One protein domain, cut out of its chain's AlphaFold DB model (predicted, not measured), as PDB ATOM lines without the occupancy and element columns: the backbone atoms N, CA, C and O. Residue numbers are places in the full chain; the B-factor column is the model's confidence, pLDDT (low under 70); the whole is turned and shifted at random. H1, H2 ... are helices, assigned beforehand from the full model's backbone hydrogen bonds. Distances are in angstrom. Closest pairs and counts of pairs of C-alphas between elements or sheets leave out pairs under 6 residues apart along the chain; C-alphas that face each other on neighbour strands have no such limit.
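Overview. This is residues 39 to 99 of the 266 residues of an uncharacterized protein of Pseudovirgaria hyperparasitica (UniProt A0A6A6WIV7). What is the shape? Helices H1 and H3 cross steeply, short H2 packs on H3, and loop residues 54 to 76 swing away, with 60 to 66 sticking out. What builds it? The 61 printed residues hold H1, H2, H3 in chain order and no named strand: all helix. It is only just compact, close to loose, radius of gyration of the C-alphas 12.5 A, spanning 32 by 25 by 18 A.

Arrangement. What touches the longest helix? H3, residues 85 to 98, touches H1, residues 41 to 53, the same way at a steep tilt of 58 degrees; the closest C-alphas, of Tyr 48 and Ala 91, are 5.5 A apart. With residues 87 to 92 alone it touches H2, residues 77 to 81; the closest C-alphas, of Leu 81 and Asn 88, are 4.4 A apart. Which backbone pairs form? O i to N i+4 pairs are within hydrogen-bond range throughout H1, 8 of 10 in H3 and 0 of 1 in H2, whose O i to N i+3 count is 2 of 2.

Along the chain. Where does H1 begin? C-alpha 41 is at (3.772, -19.109, -34.860); H1 is 17.5 A long, H2 7.2 A. Where does H3 end? C-alpha 98 is at (0.046, -23.904, -17.559), 20.5 A from C-alpha 85.

Size, cuts and confidence. How large? The farthest C-alphas, of Gly 64 and Tyr 96, are 35.1 A apart. Any cut or long link? The printed part has no cut; H1 to H2 is a long link. Where is pLDDT under 70? At residues 68 to 77 and 98 to 99.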
ATOM      1  N   LEU A  39       4.440 -12.280 -36.931       93.56
ATOM      2  CA  LEU A  39       5.488 -13.153 -36.425       93.56
ATOM      3  C   LEU A  39       5.186 -14.627 -36.751       93.56
ATOM      4  O   LEU A  39       4.025 -15.035 -36.725       93.56
ATOM      5  N   PRO A  40       6.219 -15.456 -36.988       96.31
ATOM      6  CA  PRO A  40       6.071 -16.907 -37.032       96.31
ATOM      7  C   PRO A  40       5.377 -17.455 -35.778       96.31
ATOM      8  O   PRO A  40       5.669 -17.006 -34.664       96.31
ATOM      9  N   SER A  41       4.530 -18.473 -35.950       93.31
ATOM     10  CA  SER A  41       3.772 -19.109 -34.860       93.31
ATOM     11  C   SER A  41       4.665 -19.553 -33.699       93.31
ATOM     12  O   SER A  41       4.365 -19.272 -32.546       93.31
ATOM     13  N   GLU A  42       5.842 -20.112 -33.987       94.50
ATOM     14  CA  GLU A  42       6.807 -20.535 -32.961       94.50
ATOM     15  C   GLU A  42       7.276 -19.394 -32.036       94.50
ATOM     16  O   GLU A  42       7.651 -19.625 -30.882       94.50
ATOM     17  N   LEU A  43       7.319 -18.154 -32.543       94.12
ATOM     18  CA  LEU A  43       7.654 -16.975 -31.744       94.12
ATOM     19  C   LEU A  43       6.436 -16.466 -30.974       94.12
ATOM     20  O   LEU A  43       6.589 -16.099 -29.809       94.12
ATOM     21  N   LEU A  44       5.251 -16.489 -31.589       93.31
ATOM     22  CA  LEU A  44       3.992 -16.173 -30.913       93.31
ATOM     23  C   LEU A  44       3.767 -17.086 -29.710       93.31
ATOM     24  O   LEU A  44       3.571 -16.587 -28.605       93.31
ATOM     25  N   ASP A  45       3.945 -18.392 -29.876       93.19
ATOM     26  CA  ASP A  45       3.823 -19.388 -28.810       93.19
ATOM     27  C   ASP A  45       4.762 -19.092 -27.637       93.19
ATOM     28  O   ASP A  45       4.378 -19.146 -26.466       93.19
ATOM     29  N   LYS A  46       6.013 -18.715 -27.933       91.25
ATOM     30  CA  LYS A  46       6.987 -18.315 -26.907       91.25
ATOM     31  C   LYS A  46       6.568 -17.035 -26.198       91.25
ATOM     32  O   LYS A  46       6.768 -16.945 -24.986       91.25
ATOM     33  N   ILE A  47       6.006 -16.063 -26.917       90.81
ATOM     34  CA  ILE A  47       5.486 -14.821 -26.338       90.81
ATOM     35  C   ILE A  47       4.287 -15.132 -25.442       90.81
ATOM     36  O   ILE A  47       4.293 -14.719 -24.287       90.81
ATOM     37  N   TYR A  48       3.307 -15.901 -25.918       91.94
ATOM     38  CA  TYR A  48       2.110 -16.274 -25.162       91.94
ATOM     39  C   TYR A  48       2.475 -17.032 -23.899       91.94
ATOM     40  O   TYR A  48       2.112 -16.607 -22.801       91.94
ATOM     41  N   LYS A  49       3.292 -18.080 -24.030       89.31
ATOM     42  CA  LYS A  49       3.790 -18.841 -22.888       89.31
ATOM     43  C   LYS A  49       4.530 -17.935 -21.910       89.31
ATOM     44  O   LYS A  49       4.193 -17.906 -20.737       89.31
ATOM     45  N   SER A  50       5.476 -17.121 -22.374       87.25
ATOM     46  CA  SER A  50       6.231 -16.246 -21.472       87.25
ATOM     47  C   SER A  50       5.320 -15.233 -20.767       87.25
ATOM     48  O   SER A  50       5.412 -15.076 -19.555       87.25
ATOM     49  N   CYS A  51       4.411 -14.571 -21.485       87.00
ATOM     50  CA  CYS A  51       3.509 -13.560 -20.926       87.00
ATOM     51  C   CYS A  51       2.505 -14.140 -19.924       87.00
ATOM     52  O   CYS A  51       2.175 -13.476 -18.941       87.00
ATOM     53  N   LEU A  52       2.018 -15.357 -20.168       85.81
ATOM     54  CA  LEU A  52       0.966 -15.971 -19.362       85.81
ATOM     55  C   LEU A  52       1.519 -16.811 -18.207       85.81
ATOM     56  O   LEU A  52       0.900 -16.849 -17.147       85.81
ATOM     57  N   THR A  53       2.693 -17.429 -18.360       82.50
ATOM     58  CA  THR A  53       3.267 -18.321 -17.337       82.50
ATOM     59  C   THR A  53       4.365 -17.676 -16.503       82.50
ATOM     60  O   THR A  53       4.730 -18.211 -15.457       82.50
ATOM     61  N   SER A  54       4.958 -16.564 -16.950       79.94
ATOM     62  CA  SER A  54       6.064 -15.952 -16.217       79.94
ATOM     63  C   SER A  54       5.593 -15.351 -14.895       79.94
ATOM     64  O   SER A  54       4.694 -14.509 -14.808       79.94
ATOM     65  N   ASP A  55       6.297 -15.713 -13.827       74.19
ATOM     66  CA  ASP A  55       6.162 -15.049 -12.538       74.19
ATOM     67  C   ASP A  55       6.723 -13.635 -12.529       74.19
ATOM     68  O   ASP A  55       6.394 -12.855 -11.633       74.19
ATOM     69  N   LYS A  56       7.562 -13.284 -13.498       75.62
ATOM     70  CA  LYS A  56       8.143 -11.952 -13.619       75.62
ATOM     71  C   LYS A  56       7.409 -11.170 -14.709       75.62
ATOM     72  O   LYS A  56       7.150 -11.745 -15.767       75.62
ATOM     73  N   PRO A  57       7.071  -9.890 -14.473       71.19
ATOM     74  CA  PRO A  57       6.531  -9.038 -15.526       71.19
ATOM     75  C   PRO A  57       7.476  -9.019 -16.730       71.19
ATOM     76  O   PRO A  57       8.694  -8.934 -16.564       71.19
ATOM     77  N   ILE A  58       6.903  -9.121 -17.928       75.44
ATOM     78  CA  ILE A  58       7.636  -8.948 -19.179       75.44
ATOM     79  C   ILE A  58       7.483  -7.494 -19.591       75.44
ATOM     80  O   ILE A  58       6.366  -7.004 -19.755       75.44
ATOM     81  N   TYR A  59       8.614  -6.813 -19.738       73.69
ATOM     82  CA  TYR A  59       8.663  -5.431 -20.184       73.69
ATOM     83  C   TYR A  59       9.067  -5.402 -21.652       73.69
ATOM     84  O   TYR A  59      10.072  -5.997 -22.038       73.69
ATOM     85  N   VAL A  60       8.283  -4.696 -22.464       70.12
ATOM     86  CA  VAL A  60       8.679  -4.343 -23.827       70.12
ATOM     87  C   VAL A  60       9.371  -2.991 -23.739       70.12
ATOM     88  O   VAL A  60       8.721  -1.971 -23.530       70.12
ATOM     89  N   THR A  61      10.696  -2.991 -23.837       76.12
ATOM     90  CA  THR A  61      11.521  -1.779 -23.774       76.12
ATOM     91  C   THR A  61      12.186  -1.514 -25.106       76.12
ATOM     92  O   THR A  61      12.612  -2.454 -25.781       76.12
ATOM     93  N   ARG A  62      12.364  -0.242 -25.459       77.00
ATOM     94  CA  ARG A  62      13.252   0.120 -26.561       77.00
ATOM     95  C   ARG A  62      14.709   0.023 -26.097       77.00
ATOM     96  O   ARG A  62      14.986   0.170 -24.903       77.00
ATOM     97  N   PRO A  63      15.660  -0.217 -27.014       77.94
ATOM     98  CA  PRO A  63      17.076  -0.146 -26.680       77.94
ATOM     99  C   PRO A  63      17.405   1.207 -26.032       77.94
ATOM    100  O   PRO A  63      17.205   2.252 -26.646       77.94
ATOM    101  N   GLY A  64      17.895   1.184 -24.791       82.62
ATOM    102  CA  GLY A  64      18.252   2.387 -24.029       82.62
ATOM    103  C   GLY A  64      17.206   2.867 -23.017       82.62
ATOM    104  O   GLY A  64      17.536   3.726 -22.198       82.62
ATOM    105  N   ASP A  65      15.998   2.296 -22.999       81.69
ATOM    106  CA  ASP A  65      15.010   2.617 -21.966       81.69
ATOM    107  C   ASP A  65      15.467   2.084 -20.599       81.69
ATOM    108  O   ASP A  65      15.872   0.926 -20.451       81.69
ATOM    109  N   ARG A  66      15.385   2.932 -19.567       78.12
ATOM    110  CA  ARG A  66      15.585   2.503 -18.178       78.12
ATOM    111  C   ARG A  66      14.316   1.806 -17.697       78.12
ATOM    112  O   ARG A  66      13.262   2.431 -17.630       78.12
ATOM    113  N   ILE A  67      14.426   0.528 -17.338       71.19
ATOM    114  CA  ILE A  67      13.355  -0.193 -16.641       71.19
ATOM    115  C   ILE A  67      13.298   0.363 -15.219       71.19
ATOM    116  O   ILE A  67      14.185   0.095 -14.410       71.19
ATOM    117  N   TRP A  68      12.282   1.168 -14.923       66.94
ATOM    118  CA  TRP A  68      12.043   1.646 -13.567       66.94
ATOM    119  C   TRP A  68      11.531   0.467 -12.730       66.94
ATOM    120  O   TRP A  68      10.414  -0.007 -12.924       66.94
ATOM    121  N   GLU A  69      12.352  -0.029 -11.799       66.81
ATOM    122  CA  GLU A  69      12.004  -1.154 -10.909       66.81
ATOM    123  C   GLU A  69      10.769  -0.887 -10.026       66.81
ATOM    124  O   GLU A  69      10.246  -1.806  -9.391       66.81
ATOM    125  N   GLU A  70      10.301   0.360  -9.954       57.91
ATOM    126  CA  GLU A  70       9.147   0.765  -9.149       57.91
ATOM    127  C   GLU A  70       7.801   0.450  -9.817       57.91
ATOM    128  O   GLU A  70       6.818   0.219  -9.109       57.91
ATOM    129  N   ASP A  71       7.767   0.254 -11.139       52.97
ATOM    130  CA  ASP A  71       6.574  -0.192 -11.870       52.97
ATOM    131  C   ASP A  71       6.420  -1.723 -11.809       52.97
ATOM    132  O   ASP A  71       6.268  -2.432 -12.808       52.97
ATOM    133  N   ARG A  72       6.430  -2.269 -10.585       53.06
ATOM    134  CA  ARG A  72       6.188  -3.702 -10.302       53.06
ATOM    135  C   ARG A  72       4.736  -4.124 -10.510       53.06
ATOM    136  O   ARG A  72       4.358  -5.242 -10.141       53.06
ATOM    137  N   TYR A  73       3.903  -3.248 -11.056       55.56
ATOM    138  CA  TYR A  73       2.575  -3.628 -11.484       55.56
ATOM    139  C   TYR A  73       2.738  -4.527 -12.693       55.56
ATOM    140  O   TYR A  73       3.060  -4.081 -13.790       55.56
ATOM    141  N   LYS A  74       2.561  -5.831 -12.464       55.88
ATOM    142  CA  LYS A  74       2.501  -6.788 -13.557       55.88
ATOM    143  C   LYS A  74       1.451  -6.287 -14.541       55.88
ATOM    144  O   LYS A  74       0.306  -6.119 -14.101       55.88
ATOM    145  N   PRO A  75       1.796  -6.056 -15.823       55.62
ATOM    146  CA  PRO A  75       0.757  -5.948 -16.827       55.62
ATOM    147  C   PRO A  75      -0.086  -7.208 -16.667       55.62
ATOM    148  O   PRO A  75       0.456  -8.318 -16.606       55.62
ATOM    149  N   LEU A  76      -1.386  -7.022 -16.420       60.78
ATOM    150  CA  LEU A  76      -2.300  -8.139 -16.233       60.78
ATOM    151  C   LEU A  76      -2.082  -9.074 -17.423       60.78
ATOM    152  O   LEU A  76      -2.146  -8.620 -18.560       60.78
ATOM    153  N   CYS A  77      -1.824 -10.357 -17.177       69.81
ATOM    154  CA  CYS A  77      -1.767 -11.388 -18.221       69.81
ATOM    155  C   CYS A  77      -2.994 -11.318 -19.156       69.81
ATOM    156  O   CYS A  77      -2.910 -11.619 -20.342       69.81
ATOM    157  N   LEU A  78      -4.108 -10.804 -18.633       74.94
ATOM    158  CA  LEU A  78      -5.345 -10.512 -19.348       74.94
ATOM    159  C   LEU A  78      -5.225  -9.414 -20.416       74.94
ATOM    160  O   LEU A  78      -6.001  -9.429 -21.359       74.94
ATOM    161  N   ALA A  79      -4.277  -8.481 -20.307       79.75
ATOM    162  CA  ALA A  79      -4.085  -7.421 -21.298       79.75
ATOM    163  C   ALA A  79      -3.691  -7.999 -22.664       79.75
ATOM    164  O   ALA A  79      -4.170  -7.515 -23.685       79.75
ATOM    165  N   LEU A  80      -2.889  -9.074 -22.679       85.31
ATOM    166  CA  LEU A  80      -2.580  -9.819 -23.900       85.31
ATOM    167  C   LEU A  80      -3.848 -10.451 -24.490       85.31
ATOM    168  O   LEU A  80      -4.094 -10.341 -25.680       85.31
ATOM    169  N   LEU A  81      -4.695 -11.050 -23.653       86.31
ATOM    170  CA  LEU A  81      -5.960 -11.646 -24.100       86.31
ATOM    171  C   LEU A  81      -6.976 -10.596 -24.583       86.31
ATOM    172  O   LEU A  81      -7.952 -10.929 -25.247       86.31
ATOM    173  N   GLN A  82      -6.768  -9.322 -24.251       85.94
ATOM    174  CA  GLN A  82      -7.636  -8.213 -24.639       85.94
ATOM    175  C   GLN A  82      -7.196  -7.514 -25.933       85.94
ATOM    176  O   GLN A  82      -7.889  -6.598 -26.370       85.94
ATOM    177  N   THR A  83      -6.083  -7.908 -26.565       84.88
ATOM    178  CA  THR A  83      -5.580  -7.201 -27.757       84.88
ATOM    179  C   THR A  83      -6.463  -7.404 -28.985       84.88
ATOM    180  O   THR A  83      -6.821  -6.433 -29.648       84.88
ATOM    181  N   CYS A  84      -6.810  -8.650 -29.322       90.06
ATOM    182  CA  CYS A  84      -7.755  -8.977 -30.391       90.06
ATOM    183  C   CYS A  84      -8.287 -10.408 -30.236       90.06
ATOM    184  O   CYS A  84      -7.719 -11.203 -29.490       90.06
ATOM    185  N   LYS A  85      -9.357 -10.738 -30.975       88.75
ATOM    186  CA  LYS A  85      -9.996 -12.064 -30.936       88.75
ATOM    187  C   LYS A  85      -9.015 -13.196 -31.260       88.75
ATOM    188  O   LYS A  85      -8.932 -14.140 -30.495       88.75
ATOM    189  N   GLN A  86      -8.225 -13.058 -32.326       92.81
ATOM    190  CA  GLN A  86      -7.260 -14.090 -32.722       92.81
ATOM    191  C   GLN A  86      -6.222 -14.369 -31.621       92.81
ATOM    192  O   GLN A  86      -6.008 -15.518 -31.258       92.81
ATOM    193  N   ILE A  87      -5.626 -13.319 -31.044       92.25
ATOM    194  CA  ILE A  87      -4.658 -13.470 -29.944       92.25
ATOM    195  C   ILE A  87      -5.334 -14.080 -28.717       92.25
ATOM    196  O   ILE A  87      -4.723 -14.892 -28.033       92.25
ATOM    197  N   ASN A  88      -6.582 -13.704 -28.427       91.31
ATOM    198  CA  ASN A  88      -7.342 -14.310 -27.342       91.31
ATOM    199  C   ASN A  88      -7.498 -15.820 -27.562       91.31
ATOM    200  O   ASN A  88      -7.139 -16.587 -26.674       91.31
ATOM    201  N   ASP A  89      -7.963 -16.232 -28.741       91.62
ATOM    202  CA  ASP A  89      -8.220 -17.634 -29.070       91.62
ATOM    203  C   ASP A  89      -6.927 -18.472 -28.992       91.62
ATOM    204  O   ASP A  89      -6.911 -19.520 -28.346       91.62
ATOM    205  N   GLU A  90      -5.821 -17.981 -29.561       93.00
ATOM    206  CA  GLU A  90      -4.525 -18.678 -29.556       93.00
ATOM    207  C   GLU A  90      -3.868 -18.697 -28.162       93.00
ATOM    208  O   GLU A  90      -3.386 -19.730 -27.693       93.00
ATOM    209  N   ALA A  91      -3.855 -17.563 -27.455       91.00
ATOM    210  CA  ALA A  91      -3.144 -17.437 -26.185       91.00
ATOM    211  C   ALA A  91      -3.906 -18.072 -25.008       91.00
ATOM    212  O   ALA A  91      -3.294 -18.496 -24.026       91.00
ATOM    213  N   THR A  92      -5.235 -18.174 -25.088       87.00
ATOM    214  CA  THR A  92      -6.073 -18.746 -24.025       87.00
ATOM    215  C   THR A  92      -5.724 -20.203 -23.722       87.00
ATOM    216  O   THR A  92      -5.749 -20.601 -22.556       87.00
ATOM    217  N   GLN A  93      -5.322 -20.991 -24.724       85.56
ATOM    218  CA  GLN A  93      -4.866 -22.362 -24.498       85.56
ATOM    219  C   GLN A  93      -3.666 -22.405 -23.536       85.56
ATOM    220  O   GLN A  93      -3.660 -23.177 -22.582       85.56
ATOM    221  N   TYR A  94      -2.696 -21.503 -23.702       85.56
ATOM    222  CA  TYR A  94      -1.521 -21.429 -22.830       85.56
ATOM    223  C   TYR A  94      -1.853 -21.029 -21.396       85.56
ATOM    224  O   TYR A  94      -1.148 -21.452 -20.476       85.56
ATOM    225  N   LEU A  95      -2.900 -20.224 -21.195       82.00
ATOM    226  CA  LEU A  95      -3.377 -19.900 -19.856       82.00
ATOM    227  C   LEU A  95      -3.876 -21.170 -19.153       82.00
ATOM    228  O   LEU A  95      -3.484 -21.426 -18.019       82.00
ATOM    229  N   TYR A  96      -4.682 -21.990 -19.829       77.81
ATOM    230  CA  TYR A  96      -5.236 -23.209 -19.231       77.81
ATOM    231  C   TYR A  96      -4.222 -24.346 -19.100       77.81
ATOM    232  O   TYR A  96      -4.228 -25.036 -18.084       77.81
ATOM    233  N   ASP A  97      -3.322 -24.511 -20.069       75.31
ATOM    234  CA  ASP A  97      -2.340 -25.601 -20.070       75.31
ATOM    235  C   ASP A  97      -1.267 -25.438 -18.980       75.31
ATOM    236  O   ASP A  97      -0.641 -26.413 -18.566       75.31
ATOM    237  N   ASN A  98      -1.022 -24.206 -18.516       63.06
ATOM    238  CA  ASN A  98       0.046 -23.904 -17.559       63.06
ATOM    239  C   ASN A  98      -0.458 -23.468 -16.177       63.06
ATOM    240  O   ASN A  98       0.344 -23.395 -15.239       63.06
ATOM    241  N   GLU A  99      -1.756 -23.203 -16.006       56.59
ATOM    242  CA  GLU A  99      -2.319 -23.045 -14.670       56.59
ATOM    243  C   GLU A  99      -2.501 -24.416 -14.014       56.59
ATOM    244  O   GLU A  99      -3.474 -25.138 -14.221       56.59
TER     245      GLU A  99